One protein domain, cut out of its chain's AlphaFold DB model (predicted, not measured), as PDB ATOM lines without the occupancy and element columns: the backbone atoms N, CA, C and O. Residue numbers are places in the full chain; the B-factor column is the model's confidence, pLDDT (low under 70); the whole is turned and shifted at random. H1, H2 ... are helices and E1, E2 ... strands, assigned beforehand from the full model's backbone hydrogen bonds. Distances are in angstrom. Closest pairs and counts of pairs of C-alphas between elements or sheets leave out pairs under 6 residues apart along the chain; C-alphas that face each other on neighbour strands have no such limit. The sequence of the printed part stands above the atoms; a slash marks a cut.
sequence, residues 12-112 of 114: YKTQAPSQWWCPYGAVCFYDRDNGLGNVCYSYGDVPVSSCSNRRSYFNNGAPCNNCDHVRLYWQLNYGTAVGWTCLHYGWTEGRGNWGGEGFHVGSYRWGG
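This is residues 12 to 112 of the 114 residues of an uncharacterized protein of Phytohabitans suffuscus (UniProt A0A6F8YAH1). Two antiparallel sheets lie partly face to face: a larger one, E1 - E3 - E2 - E4 - E7, and a smaller, strongly twisted one, E6 - E5 - E8, over part of one face of it. Residues 20 to 22 of the long link from E1 to E2 lie over the other face of the larger sheet, short H1 grazes that sheet, and residues 43 to 55 run from E3 out toward E8 and back to E4. The printed part has 101 residues with the named elements E1, E2, E3, E4, E5, E6, H1, E7 and E8 in that order; it is mostly strand, with under half of the residues in named elements. It is compact and rounded, with a radius of gyration of the C-alphas of 12.1 A and spans of 34 by 28 by 22 A.

E1, residues 12 to 15, is an edge strand and is antiparallel to E3, residues 38 to 42, at 155 degrees, with N 14 and O 39 at 3.0 A. E3 forms a hairpin with E2, residues 27 to 30, with N 29 and O 40 at 2.8 A. On the other side of E2 is E4, residues 56 to 59, antiparallel at 166 degrees, with N 28 and O 58 at 2.8 A. E5, residues 69 to 75, forms a hairpin with E6, residues 83 to 87, with N 72 and O 85 at 2.9 A. The closest C-alphas of E4 and E6 are those of Asn 59 and Leu 87, 6.4 A apart. H1, residues 90 to 93, only grazes the larger sheet; it is too short for an O i to N i+4 pair, and its one O i to N i+3 pair is not within hydrogen-bond range. E7, residues 95 to 97, is the other edge strand of the larger sheet, antiparallel to E4, with N 57 and O 96 at 3.1 A. E8, residues 103 to 111, is antiparallel to E5 at 153 degrees, with N 71 and O 109 at 2.8 A. E8 and E4 are apart.

E1 begins at C-alpha 12, (-14.958, -33.667, 0.325). E3 is 13.8 A long, E5 19.5 A and E6 13.4 A. E8 is 21.6 A long, bends by 67 degrees at residue 106 and ends at C-alpha 111, (-29.603, -32.630, 14.525). Residues 53 to 54 pair with residues 103 to 104 of E8, antiparallel.

The two C-alphas farthest apart, those of Asn 65 and Asn 77, are 34.5 A apart. The printed part has no cut. The links E1 to E2 and E3 to E4 are long. Mean pLDDT of the printed part is 90.7; residues 76 to 81 are under 70.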
ATOM      1  N   TYR A  12     -16.289 -33.232   0.699       94.94
ATOM      2  CA  TYR A  12     -14.958 -33.667   0.325       94.94
ATOM      3  C   TYR A  12     -15.054 -35.061  -0.279       94.94
ATOM      4  O   TYR A  12     -15.855 -35.878   0.169       94.94
ATOM      5  N   LYS A  13     -14.230 -35.353  -1.288       96.12
ATOM      6  CA  LYS A  13     -14.203 -36.653  -1.971       96.12
ATOM      7  C   LYS A  13     -12.778 -37.177  -2.020       96.12
ATOM      8  O   LYS A  13     -11.866 -36.440  -2.379       96.12
ATOM      9  N   THR A  14     -12.589 -38.439  -1.663       96.38
ATOM     10  CA  THR A  14     -11.290 -39.124  -1.721       96.38
ATOM     11  C   THR A  14     -11.501 -40.631  -1.832       96.38
ATOM     12  O   THR A  14     -12.612 -41.122  -1.653       96.38
ATOM     13  N   GLN A  15     -10.440 -41.384  -2.097       95.56
ATOM     14  CA  GLN A  15     -10.432 -42.817  -1.834       95.56
ATOM     15  C   GLN A  15     -10.266 -43.057  -0.327       95.56
ATOM     16  O   GLN A  15      -9.435 -42.407   0.310       95.56
ATOM     17  N   ALA A  16     -11.053 -43.971   0.243       92.12
ATOM     18  CA  ALA A  16     -10.901 -44.380   1.631       92.12
ATOM     19  C   ALA A  16      -9.574 -45.154   1.786       92.12
ATOM     20  O   ALA A  16      -9.394 -46.181   1.123       92.12
ATOM     21  N   PRO A  17      -8.635 -44.696   2.634       91.38
ATOM     22  CA  PRO A  17      -7.353 -45.370   2.849       91.38
ATOM     23  C   PRO A  17      -7.502 -46.702   3.596       91.38
ATOM     24  O   PRO A  17      -6.622 -47.554   3.527       91.38
ATOM     25  N   SER A  18      -8.611 -46.888   4.310       95.38
ATOM     26  CA  SER A  18      -8.941 -48.116   5.023       95.38
ATOM     27  C   SER A  18     -10.450 -48.298   5.098       95.38
ATOM     28  O   SER A  18     -11.224 -47.368   4.854       95.38
ATOM     29  N   GLN A  19     -10.862 -49.499   5.494       97.50
ATOM     30  CA  GLN A  19     -12.254 -49.783   5.804       97.50
ATOM     31  C   GLN A  19     -12.785 -48.827   6.881       97.50
ATOM     32  O   GLN A  19     -12.105 -48.587   7.879       97.50
ATOM     33  N   TRP A  20     -13.991 -48.295   6.666       97.75
ATOM     34  CA  TRP A  20     -14.669 -47.353   7.565       97.75
ATOM     35  C   TRP A  20     -13.858 -46.097   7.892       97.75
ATOM     36  O   TRP A  20     -14.091 -45.460   8.922       97.75
ATOM     37  N   TRP A  21     -12.907 -45.719   7.031       98.06
ATOM     38  CA  TRP A  21     -12.211 -44.456   7.206       98.06
ATOM     39  C   TRP A  21     -13.208 -43.302   7.103       98.06
ATOM     40  O   TRP A  21     -13.795 -43.060   6.050       98.06
ATOM     41  N   CYS A  22     -13.365 -42.578   8.205       97.19
ATOM     42  CA  CYS A  22     -14.161 -41.369   8.270       97.19
ATOM     43  C   CYS A  22     -13.510 -40.390   9.250       97.19
ATOM     44  O   CYS A  22     -13.303 -40.766  10.409       97.19
ATOM     45  N   PRO A  23     -13.167 -39.160   8.834       95.00
ATOM     46  CA  PRO A  23     -12.620 -38.163   9.747       95.00
ATOM     47  C   PRO A  23     -13.536 -37.929  10.951       95.00
ATOM     48  O   PRO A  23     -14.760 -37.946  10.829       95.00
ATOM     49  N   TYR A  24     -12.939 -37.695  12.119       93.00
ATOM     50  CA  TYR A  24     -13.702 -37.344  13.314       93.00
ATOM     51  C   TYR A  24     -14.504 -36.059  13.081       93.00
ATOM     52  O   TYR A  24     -13.973 -35.073  12.565       93.00
ATOM     53  N   GLY A  25     -15.778 -36.067  13.466       91.81
ATOM     54  CA  GLY A  25     -16.688 -34.945  13.250       91.81
ATOM     55  C   GLY A  25     -17.408 -34.961  11.901       91.81
ATOM     56  O   GLY A  25     -18.151 -34.023  11.632       91.81
ATOM     57  N   ALA A  26     -17.188 -35.971  11.052       94.94
ATOM     58  CA  ALA A  26     -17.798 -36.052   9.729       94.94
ATOM     59  C   ALA A  26     -18.840 -37.171   9.616       94.94
ATOM     60  O   ALA A  26     -18.785 -38.184  10.314       94.94
ATOM     61  N   VAL A  27     -19.748 -37.003   8.659       96.62
ATOM     62  CA  VAL A  27     -20.524 -38.098   8.075       96.62
ATOM     63  C   VAL A  27     -19.891 -38.487   6.747       96.62
ATOM     64  O   VAL A  27     -19.524 -37.618   5.957       96.62
ATOM     65  N   CYS A  28     -19.749 -39.785   6.510       97.81
ATOM     66  CA  CYS A  28     -19.085 -40.351   5.346       97.81
ATOM     67  C   CYS A  28     -20.012 -41.302   4.597       97.81
ATOM     68  O   CYS A  28     -20.672 -42.143   5.202       97.81
ATOM     69  N   PHE A  29     -19.999 -41.210   3.272       97.56
ATOM     70  CA  PHE A  29     -20.751 -42.064   2.364       97.56
ATOM     71  C   PHE A  29     -19.803 -42.734   1.375       97.56
ATOM     72  O   PHE A  29     -19.036 -42.063   0.680       97.56
ATOM     73  N   TYR A  30     -19.887 -44.053   1.256       97.69
ATOM     74  CA  TYR A  30     -18.960 -44.860   0.466       97.69
ATOM     75  C   TYR A  30     -19.646 -45.428  -0.779       97.69
ATOM     76  O   TYR A  30     -20.840 -45.730  -0.755       97.69
ATOM     77  N   ASP A  31     -18.912 -45.559  -1.882       96.44
ATOM     78  CA  ASP A  31     -19.439 -46.114  -3.140       96.44
ATOM     79  C   ASP A  31     -19.500 -47.653  -3.156       96.44
ATOM     80  O   ASP A  31     -20.103 -48.243  -4.054       96.44
ATOM     81  N   ARG A  32     -18.930 -48.318  -2.144       96.31
ATOM     82  CA  ARG A  32     -19.025 -49.767  -1.929       96.31
ATOM     83  C   ARG A  32     -19.591 -50.087  -0.552       96.31
ATOM     84  O   ARG A  32     -19.660 -49.235   0.335       96.31
ATOM     85  N   ASP A  33     -19.995 -51.339  -0.387       97.19
ATOM     86  CA  ASP A  33     -20.418 -51.866   0.905       97.19
ATOM     87  C   ASP A  33     -19.246 -51.910   1.892       97.19
ATOM     88  O   ASP A  33     -18.072 -51.972   1.517       97.19
ATOM     89  N   ASN A  34     -19.595 -51.941   3.172       96.88
ATOM     90  CA  ASN A  34     -18.699 -52.123   4.301       96.88
ATOM     91  C   ASN A  34     -17.616 -51.043   4.438       96.88
ATOM     92  O   ASN A  34     -16.509 -51.360   4.868       96.88
ATOM     93  N   GLY A  35     -17.907 -49.788   4.079       96.94
ATOM     94  CA  GLY A  35     -16.998 -48.662   4.302       96.94
ATOM     95  C   GLY A  35     -15.770 -48.654   3.397       96.94
ATOM     96  O   GLY A  35     -14.694 -48.255   3.837       96.94
ATOM     97  N   LEU A  36     -15.900 -49.162   2.171       97.31
ATOM     98  CA  LEU A  36     -14.802 -49.319   1.215       97.31
ATOM     99  C   LEU A  36     -14.964 -48.404  -0.005       97.31
ATOM    100  O   LEU A  36     -16.063 -47.965  -0.329       97.31
ATOM    101  N   GLY A  37     -13.869 -48.208  -0.742       96.12
ATOM    102  CA  GLY A  37     -13.877 -47.530  -2.041       96.12
ATOM    103  C   GLY A  37     -13.755 -46.012  -1.937       96.12
ATOM    104  O   GLY A  37     -13.040 -45.501  -1.076       96.12
ATOM    105  N   ASN A  38     -14.397 -45.284  -2.848       97.31
ATOM    106  CA  ASN A  38     -14.425 -43.830  -2.784       97.31
ATOM    107  C   ASN A  38     -15.380 -43.388  -1.685       97.31
ATOM    108  O   ASN A  38     -16.504 -43.878  -1.581       97.31
ATOM    109  N   VAL A  39     -14.968 -42.391  -0.919       97.62
ATOM    110  CA  VAL A  39     -15.736 -41.787   0.161       97.62
ATOM    111  C   VAL A  39     -16.022 -40.328  -0.163       97.62
ATOM    112  O   VAL A  39     -15.174 -39.602  -0.683       97.62
ATOM    113  N   CYS A  40     -17.247 -39.914   0.127       97.31
ATOM    114  CA  CYS A  40     -17.674 -38.529   0.125       97.31
ATOM    115  C   CYS A  40     -18.138 -38.168   1.530       97.31
ATOM    116  O   CYS A  40     -18.891 -38.936   2.123       97.31
ATOM    117  N   TYR A  41     -17.654 -37.063   2.083       96.31
ATOM    118  CA  TYR A  41     -17.893 -36.729   3.481       96.31
ATOM    119  C   TYR A  41     -18.053 -35.232   3.711       96.31
ATOM    120  O   TYR A  41     -17.577 -34.419   2.921       96.31
ATOM    121  N   SER A  42     -18.701 -34.872   4.814       94.75
ATOM    122  CA  SER A  42     -18.901 -33.485   5.240       94.75
ATOM    123  C   SER A  42     -18.933 -33.388   6.764       94.75
ATOM    124  O   SER A  42     -19.285 -34.346   7.452       94.75
ATOM    125  N   TYR A  43     -18.583 -32.211   7.280       92.88
ATOM    126  CA  TYR A  43     -18.639 -31.852   8.703       92.88
ATOM    127  C   TYR A  43     -19.897 -31.052   9.075       92.88
ATOM    128  O   TYR A  43     -20.029 -30.614  10.215       92.88
ATOM    129  N   GLY A  44     -20.767 -30.773   8.106       90.94
ATOM    130  CA  GLY A  44     -21.908 -29.876   8.267       90.94
ATOM    131  C   GLY A  44     -23.068 -30.243   7.353       90.94
ATOM    132  O   GLY A  44     -23.015 -31.245   6.634       90.94
ATOM    133  N   ASP A  45     -24.118 -29.432   7.412       91.94
ATOM    134  CA  ASP A  45     -25.332 -29.622   6.623       91.94
ATOM    135  C   ASP A  45     -25.048 -29.433   5.135       91.94
ATOM    136  O   ASP A  45     -24.334 -28.511   4.740       91.94
ATOM    137  N   VAL A  46     -25.653 -30.272   4.298       92.31
ATOM    138  CA  VAL A  46     -25.533 -30.188   2.844       92.31
ATOM    139  C   VAL A  46     -26.928 -30.185   2.218       92.31
ATOM    140  O   VAL A  46     -27.578 -31.231   2.166       92.31
ATOM    141  N   PRO A  47     -27.412 -29.027   1.726       90.56
ATOM    142  CA  PRO A  47     -28.757 -28.903   1.166       90.56
ATOM    143  C   PRO A  47     -28.892 -29.528  -0.229       90.56
ATOM    144  O   PRO A  47     -29.997 -29.882  -0.628       90.56
ATOM    145  N   VAL A  48     -27.785 -29.665  -0.967       89.62
ATOM    146  CA  VAL A  48     -27.716 -30.350  -2.265       89.62
ATOM    147  C   VAL A  48     -26.387 -31.090  -2.331       89.62
ATOM    148  O   VAL A  48     -25.329 -30.470  -2.424       89.62
ATOM    149  N   SER A  49     -26.438 -32.414  -2.240       91.19
ATOM    150  CA  SER A  49     -25.254 -33.264  -2.242       91.19
ATOM    151  C   SER A  49     -24.790 -33.568  -3.659       91.19
ATOM    152  O   SER A  49     -25.564 -33.815  -4.582       91.19
ATOM    153  N   SER A  50     -23.473 -33.598  -3.805       90.75
ATOM    154  CA  SER A  50     -22.752 -34.041  -4.988       90.75
ATOM    155  C   SER A  50     -22.169 -35.447  -4.803       90.75
ATOM    156  O   SER A  50     -21.465 -35.940  -5.693       90.75
ATOM    157  N   CYS A  51     -22.403 -36.100  -3.656       89.88
ATOM    158  CA  CYS A  51     -21.827 -37.398  -3.325       89.88
ATOM    159  C   CYS A  51     -22.255 -38.518  -4.284       89.88
ATOM    160  O   CYS A  51     -21.581 -39.545  -4.314       89.88
ATOM    161  N   SER A  52     -23.264 -38.328  -5.139       88.44
ATOM    162  CA  SER A  52     -23.760 -39.331  -6.095       88.44
ATOM    163  C   SER A  52     -24.266 -40.609  -5.403       88.44
ATOM    164  O   SER A  52     -24.711 -40.542  -4.256       88.44
ATOM    165  N   ASN A  53     -24.267 -41.749  -6.100       92.06
ATOM    166  CA  ASN A  53     -24.790 -43.004  -5.566       92.06
ATOM    167  C   ASN A  53     -23.833 -43.614  -4.522       92.06
ATOM    168  O   ASN A  53     -22.621 -43.662  -4.744       92.06
ATOM    169  N   ARG A  54     -24.369 -44.041  -3.373       94.50
ATOM    170  CA  ARG A  54     -23.605 -44.541  -2.218       94.50
ATOM    171  C   ARG A  54     -24.260 -45.780  -1.625       94.50
ATOM    172  O   ARG A  54     -25.482 -45.870  -1.538       94.50
ATOM    173  N   ARG A  55     -23.428 -46.731  -1.201       96.06
ATOM    174  CA  ARG A  55     -23.844 -48.080  -0.785       96.06
ATOM    175  C   ARG A  55     -23.683 -48.335   0.708       96.06
ATOM    176  O   ARG A  55     -24.413 -49.141   1.274       96.06
ATOM    177  N   SER A  56     -22.777 -47.616   1.363       97.31
ATOM    178  CA  SER A  56     -22.630 -47.657   2.817       97.31
ATOM    179  C   SER A  56     -22.336 -46.276   3.390       97.31
ATOM    180  O   SER A  56     -22.054 -45.325   2.651       97.31
ATOM    181  N   TYR A  57     -22.431 -46.153   4.708       97.94
ATOM    182  CA  TYR A  57     -22.259 -44.894   5.423       97.94
ATOM    183  C   TYR A  57     -21.585 -45.102   6.777       97.94
ATOM    184  O   TYR A  57     -21.627 -46.194   7.342       97.94
ATOM    185  N   PHE A  58     -20.987 -44.034   7.297       98.31
ATOM    186  CA  PHE A  58     -20.553 -43.940   8.683       98.31
ATOM    187  C   PHE A  58     -20.711 -42.500   9.186       98.31
ATOM    188  O   PHE A  58     -20.098 -41.586   8.638       98.31
ATOM    189  N   ASN A  59     -21.518 -42.293  10.222       97.69
ATOM    190  CA  ASN A  59     -21.579 -41.062  10.993       97.69
ATOM    191  C   ASN A  59     -20.572 -41.136  12.154       97.69
ATOM    192  O   ASN A  59     -20.795 -41.803  13.166       97.69
ATOM    193  N   ASN A  60     -19.454 -40.435  11.980       96.69
ATOM    194  CA  ASN A  60     -18.374 -40.325  12.953       96.69
ATOM    195  C   ASN A  60     -18.314 -38.920  13.575       96.69
ATOM    196  O   ASN A  60     -17.235 -38.451  13.951       96.69
ATOM    197  N   GLY A  61     -19.443 -38.204  13.630       91.06
ATOM    198  CA  GLY A  61     -19.477 -36.819  14.082       91.06
ATOM    199  C   GLY A  61     -20.588 -36.479  15.064       91.06
ATOM    200  O   GLY A  61     -21.639 -37.099  15.100       91.06
ATOM    201  N   ALA A  62     -20.310 -35.446  15.855       88.31
ATOM    202  CA  ALA A  62     -21.275 -34.715  16.663       88.31
ATOM    203  C   ALA A  62     -20.845 -33.233  16.664       88.31
ATOM    204  O   ALA A  62     -20.209 -32.769  17.613       88.31
ATOM    205  N   PRO A  63     -21.051 -32.493  15.555       80.12
ATOM    206  CA  PRO A  63     -20.484 -31.153  15.364       80.12
ATOM    207  C   PRO A  63     -21.022 -30.092  16.337       80.12
ATOM    208  O   PRO A  63     -20.428 -29.018  16.461       80.12
ATOM    209  N   CYS A  64     -22.125 -30.367  17.031       77.44
ATOM    210  CA  CYS A  64     -22.669 -29.528  18.093       77.44
ATOM    211  C   CYS A  64     -23.318 -30.355  19.214       77.44
ATOM    212  O   CYS A  64     -23.517 -31.562  19.086       77.44
ATOM    213  N   ASN A  65     -23.618 -29.693  20.337       80.88
ATOM    214  CA  ASN A  65     -24.314 -30.312  21.464       80.88
ATOM    215  C   ASN A  65     -25.720 -30.752  21.034       80.88
ATOM    216  O   ASN A  65     -26.479 -29.914  20.543       80.88
ATOM    217  N   ASN A  66     -26.059 -32.027  21.244       83.25
ATOM    218  CA  ASN A  66     -27.272 -32.667  20.715       83.25
ATOM    219  C   ASN A  66     -27.357 -32.582  19.182       83.25
ATOM    220  O   ASN A  66     -28.401 -32.230  18.643       83.25
ATOM    221  N   CYS A  67     -26.246 -32.815  18.483       87.06
ATOM    222  CA  CYS A  67     -26.197 -32.897  17.024       87.06
ATOM    223  C   CYS A  67     -25.492 -34.181  16.585       87.06
ATOM    224  O   CYS A  67     -24.533 -34.128  15.821       87.06
ATOM    225  N   ASP A  68     -25.881 -35.316  17.147       92.69
ATOM    226  CA  ASP A  68     -25.264 -36.623  16.922       92.69
ATOM    227  C   ASP A  68     -25.995 -37.450  15.852       92.69
ATOM    228  O   ASP A  68     -25.464 -38.444  15.363       92.69
ATOM    229  N   HIS A  69     -27.160 -36.999  15.394       95.06
ATOM    230  CA  HIS A  69     -27.909 -37.646  14.330       95.06
ATOM    231  C   HIS A  69     -27.809 -36.870  13.015       95.06
ATOM    232  O   HIS A  69     -27.819 -35.636  12.976       95.06
ATOM    233  N   VAL A  70     -27.755 -37.602  11.903       94.88
ATOM    234  CA  VAL A  70     -27.829 -37.032  10.553       94.88
ATOM    235  C   VAL A  70     -29.133 -37.462   9.905       94.88
ATOM    236  O   VAL A  70     -29.323 -38.637   9.590       94.88
ATOM    237  N   ARG A  71     -30.028 -36.509   9.640       94.56
ATOM    238  CA  ARG A  71     -31.209 -36.764   8.812       94.56
ATOM    239  C   ARG A  71     -30.797 -36.675   7.346       94.56
ATOM    240  O   ARG A  71     -30.538 -35.586   6.836       94.56
ATOM    241  N   LEU A  72     -30.727 -37.827   6.690       93.81
ATOM    242  CA  LEU A  72     -30.326 -37.991   5.297       93.81
ATOM    243  C   LEU A  72     -31.559 -38.144   4.409       93.81
ATOM    244  O   LEU A  72     -32.398 -39.005   4.657       93.81
ATOM    245  N   TYR A  73     -31.623 -37.359   3.342       91.31
ATOM    246  CA  TYR A  73     -32.645 -37.428   2.306       91.31
ATOM    247  C   TYR A  73     -32.029 -37.997   1.031       91.31
ATOM    248  O   TYR A  73     -31.025 -37.483   0.524       91.31
ATOM    249  N   TRP A  74     -32.635 -39.052   0.497       86.69
ATOM    250  CA  TRP A  74     -32.114 -39.775  -0.658       86.69
ATOM    251  C   TRP A  74     -33.091 -39.783  -1.827       86.69
ATOM    252  O   TRP A  74     -34.299 -39.606  -1.660       86.69
ATOM    253  N   GLN A  75     -32.551 -39.964  -3.031       81.69
ATOM    254  CA  GLN A  75     -33.317 -40.016  -4.275       81.69
ATOM    255  C   GLN A  75     -33.186 -41.402  -4.916       81.69
ATOM    256  O   GLN A  75     -32.077 -41.925  -5.047       81.69
ATOM    257  N   LEU A  76     -34.311 -41.974  -5.357       65.56
ATOM    258  CA  LEU A  76     -34.336 -43.076  -6.321       65.56
ATOM    259  C   LEU A  76     -34.529 -42.430  -7.696       65.56
ATOM    260  O   LEU A  76     -35.627 -41.988  -8.007       65.56
ATOM    261  N   ASN A  77     -33.455 -42.347  -8.485       57.72
ATOM    262  CA  ASN A  77     -33.381 -41.684  -9.797       57.72
ATOM    263  C   ASN A  77     -33.436 -40.138  -9.769       57.72
ATOM    264  O   ASN A  77     -34.497 -39.535  -9.658       57.72
ATOM    265  N   TYR A  78     -32.253 -39.526  -9.918       56.91
ATOM    266  CA  TYR A  78     -31.933 -38.132 -10.283       56.91
ATOM    267  C   TYR A  78     -33.107 -37.130 -10.439       56.91
ATOM    268  O   TYR A  78     -33.393 -36.698 -11.556       56.91
ATOM    269  N   GLY A  79     -33.759 -36.687  -9.356       55.97
ATOM    270  CA  GLY A  79     -34.749 -35.606  -9.494       55.97
ATOM    271  C   GLY A  79     -35.570 -35.240  -8.262       55.97
ATOM    272  O   GLY A  79     -35.719 -34.055  -7.977       55.97
ATOM    273  N   THR A  80     -36.062 -36.215  -7.495       61.69
ATOM    274  CA  THR A  80     -36.944 -35.948  -6.341       61.69
ATOM    275  C   THR A  80     -36.474 -36.739  -5.125       61.69
ATOM    276  O   THR A  80     -36.106 -37.902  -5.259       61.69
ATOM    277  N   ALA A  81     -36.458 -36.131  -3.931       63.22
ATOM    278  CA  ALA A  81     -36.231 -36.869  -2.684       63.22
ATOM    279  C   ALA A  81     -37.348 -37.904  -2.503       63.22
ATOM    280  O   ALA A  81     -38.521 -37.544  -2.448       63.22
ATOM    281  N   VAL A  82     -36.980 -39.185  -2.456       76.69
ATOM    282  CA  VAL A  82     -37.929 -40.310  -2.419       76.69
ATOM    283  C   VAL A  82     -38.105 -40.850  -1.000       76.69
ATOM    284  O   VAL A  82     -39.136 -41.435  -0.685       76.69
ATOM    285  N   GLY A  83     -37.150 -40.590  -0.109       85.06
ATOM    286  CA  GLY A  83     -37.257 -40.963   1.293       85.06
ATOM    287  C   GLY A  83     -36.216 -40.279   2.165       85.06
ATOM    288  O   GLY A  83     -35.393 -39.485   1.699       85.06
ATOM    289  N   TRP A  84     -36.274 -40.590   3.455       89.75
ATOM    290  CA  TRP A  84     -35.291 -40.144   4.427       89.75
ATOM    291  C   TRP A  84     -34.939 -41.270   5.393       89.75
ATOM    292  O   TRP A  84     -35.697 -42.223   5.563       89.75
ATOM    293  N   THR A  85     -33.765 -41.169   6.002       92.62
ATOM    294  CA  THR A  85     -33.329 -42.039   7.096       92.62
ATOM    295  C   THR A  85     -32.545 -41.228   8.121       92.62
ATOM    296  O   THR A  85     -32.060 -40.131   7.820       92.62
ATOM    297  N   CYS A  86     -32.452 -41.750   9.339       94.50
ATOM    298  CA  CYS A  86     -31.636 -41.176  10.391       94.50
ATOM    299  C   CYS A  86     -30.354 -41.980  10.562       94.50
ATOM    300  O   CYS A  86     -30.406 -43.198  10.718       94.50
ATOM    301  N   LEU A  87     -29.207 -41.308  10.541       96.12
ATOM    302  CA  LEU A  87     -27.919 -41.933  10.817       96.12
ATOM    303  C   LEU A  87     -27.505 -41.559  12.234       96.12
ATOM    304  O   LEU A  87     -27.177 -40.400  12.492       96.12
ATOM    305  N   HIS A  88     -27.523 -42.537  13.128       96.06
ATOM    306  CA  HIS A  88     -27.104 -42.377  14.519       96.06
ATOM    307  C   HIS A  88     -25.598 -42.124  14.590       96.06
ATOM    308  O   HIS A  88     -24.885 -42.375  13.620       96.06
ATOM    309  N   TYR A  89     -25.083 -41.629  15.708       95.38
ATOM    310  CA  TYR A  89     -23.641 -41.467  15.883       95.38
ATOM    311  C   TYR A  89     -22.951 -42.783  16.265       95.38
ATOM    312  O   TYR A  89     -23.458 -43.596  17.037       95.38
ATOM    313  N   GLY A  90     -21.718 -42.953  15.789       95.25
ATOM    314  CA  GLY A  90     -20.752 -43.854  16.407       95.25
ATOM    315  C   GLY A  90     -20.672 -45.252  15.796       95.25
ATOM    316  O   GLY A  90     -21.357 -45.613  14.844       95.25
ATOM    317  N   TRP A  91     -19.745 -46.049  16.330       95.75
ATOM    318  CA  TRP A  91     -19.323 -47.320  15.732       95.75
ATOM    319  C   TRP A  91     -20.446 -48.366  15.697       95.75
ATOM    320  O   TRP A  91     -20.518 -49.149  14.759       95.75
ATOM    321  N   THR A  92     -21.315 -48.417  16.701       95.44
ATOM    322  CA  THR A  92     -22.328 -49.480  16.795       95.44
ATOM    323  C   THR A  92     -23.545 -49.198  15.922       95.44
ATOM    324  O   THR A  92     -23.997 -50.095  15.216       95.44
ATOM    325  N   GLU A  93     -24.046 -47.962  15.936       95.38
ATOM    326  CA  GLU A  93     -25.327 -47.602  15.308       95.38
ATOM    327  C   GLU A  93     -25.161 -46.699  14.083       95.38
ATOM    328  O   GLU A  93     -26.006 -46.681  13.193       95.38
ATOM    329  N   GLY A  94     -24.051 -45.965  13.998       96.25
ATOM    330  CA  GLY A  94     -23.832 -44.951  12.976       96.25
ATOM    331  C   GLY A  94     -23.235 -45.445  11.677       96.25
ATOM    332  O   GLY A  94     -22.888 -44.625  10.831       96.25
ATOM    333  N   ARG A  95     -23.092 -46.758  11.487       97.38
ATOM    334  CA  ARG A  95     -22.599 -47.331  10.232       97.38
ATOM    335  C   ARG A  95     -23.481 -48.455   9.728       97.38
ATOM    336  O   ARG A  95     -24.041 -49.229  10.498       97.38
ATOM    337  N   GLY A  96     -23.514 -48.608   8.415       97.19
ATOM    338  CA  GLY A  96     -24.262 -49.688   7.799       97.19
ATOM    339  C   GLY A  96     -24.147 -49.708   6.289       97.19
ATOM    340  O   GLY A  96     -23.565 -48.816   5.670       97.19
ATOM    341  N   ASN A  97     -24.732 -50.752   5.711       96.44
ATOM    342  CA  ASN A  97     -24.926 -50.893   4.276       96.44
ATOM    343  C   ASN A  97     -26.395 -50.634   3.954       96.44
ATOM    344  O   ASN A  97     -27.275 -51.052   4.705       96.44
ATOM    345  N   TRP A  98     -26.657 -50.014   2.810       90.69
ATOM    346  CA  TRP A  98     -28.014 -49.856   2.290       90.69
ATOM    347  C   TRP A  98     -28.490 -51.066   1.486       90.69
ATOM    348  O   TRP A  98     -29.685 -51.215   1.251       90.69
ATOM    349  N   GLY A  99     -27.568 -51.964   1.122       80.62
ATOM    350  CA  GLY A  99     -27.864 -53.120   0.285       80.62
ATOM    351  C   GLY A  99     -28.132 -52.733  -1.173       80.62
ATOM    352  O   GLY A  99     -28.201 -51.555  -1.530       80.62
ATOM    353  N   GLY A 100     -28.239 -53.743  -2.040       84.75
ATOM    354  CA  GLY A 100     -28.503 -53.549  -3.468       84.75
ATOM    355  C   GLY A 100     -27.518 -52.586  -4.144       84.75
ATOM    356  O   GLY A 100     -26.306 -52.641  -3.906       84.75
ATOM    357  N   GLU A 101     -28.057 -51.696  -4.978       85.31
ATOM    358  CA  GLU A 101     -27.302 -50.693  -5.743       85.31
ATOM    359  C   GLU A 101     -26.973 -49.415  -4.947       85.31
ATOM    360  O   GLU A 101     -26.289 -48.534  -5.468       85.31
ATOM    361  N   GLY A 102     -27.413 -49.310  -3.688       87.62
ATOM    362  CA  GLY A 102     -27.329 -48.075  -2.909       87.62
ATOM    363  C   GLY A 102     -28.384 -47.040  -3.309       87.62
ATOM    364  O   GLY A 102     -29.381 -47.361  -3.956       87.62
ATOM    365  N   PHE A 103     -28.179 -45.788  -2.901       88.19
ATOM    366  CA  PHE A 103     -29.009 -44.668  -3.343       88.19
ATOM    367  C   PHE A 103     -28.215 -43.375  -3.534       88.19
ATOM    368  O   PHE A 103     -27.119 -43.181  -2.996       88.19
ATOM    369  N   HIS A 104     -28.810 -42.442  -4.276       91.25
ATOM    370  CA  HIS A 104     -28.252 -41.111  -4.459       91.25
ATOM    371  C   HIS A 104     -28.432 -40.273  -3.188       91.25
ATOM    372  O   HIS A 104     -29.562 -40.014  -2.759       91.25
ATOM    373  N   VAL A 105     -27.320 -39.833  -2.594       92.12
ATOM    374  CA  VAL A 105     -27.317 -38.908  -1.449       92.12
ATOM    375  C   VAL A 105     -27.790 -37.544  -1.952       92.12
ATOM    376  O   VAL A 105     -27.064 -36.888  -2.695       92.12
ATOM    377  N   GLY A 106     -29.007 -37.134  -1.590       91.50
ATOM    378  CA  GLY A 106     -29.635 -35.913  -2.105       91.50
ATOM    379  C   GLY A 106     -29.350 -34.685  -1.244       91.50
ATOM    380  O   GLY A 106     -28.887 -33.670  -1.748       91.50
ATOM    381  N   SER A 107     -29.607 -34.778   0.058       91.81
ATOM    382  CA  SER A 107     -29.253 -33.751   1.047       91.81
ATOM    383  C   SER A 107     -29.158 -34.374   2.433       91.81
ATOM    384  O   SER A 107     -29.671 -35.472   2.655       91.81
ATOM    385  N   TYR A 108     -28.507 -33.707   3.376       92.75
ATOM    386  CA  TYR A 108     -28.467 -34.162   4.762       92.75
ATOM    387  C   TYR A 108     -28.229 -33.009   5.727       92.75
ATOM    388  O   TYR A 108     -27.627 -31.995   5.375       92.75
ATOM    389  N   ARG A 109     -28.722 -33.176   6.954       92.69
ATOM    390  CA  ARG A 109     -28.598 -32.189   8.029       92.69
ATOM    391  C   ARG A 109     -28.306 -32.855   9.365       92.69
ATOM    392  O   ARG A 109     -28.860 -33.919   9.648       92.69
ATOM    393  N   TRP A 110     -27.479 -32.215  10.173       92.31
ATOM    394  CA  TRP A 110     -27.198 -32.591  11.549       92.31
ATOM    395  C   TRP A 110     -28.336 -32.148  12.472       92.31
ATOM    396  O   TRP A 110     -28.990 -31.127  12.246       92.31
ATOM    397  N   GLY A 111     -28.584 -32.919  13.524       89.62
ATOM    398  CA  GLY A 111     -29.603 -32.630  14.525       89.62
ATOM    399  C   GLY A 111     -29.521 -33.581  15.714       89.62
ATOM    400  O   GLY A 111     -28.688 -34.483  15.728       89.62
ATOM    401  N   GLY A 112     -30.364 -33.336  16.718       82.56
ATOM    402  CA  GLY A 112     -30.398 -34.136  17.946       82.56
ATOM    403  C   GLY A 112     -31.100 -35.453  17.736       82.56
ATOM    404  O   GLY A 112     -30.450 -36.473  17.715       82.56
TER     405      GLY A 112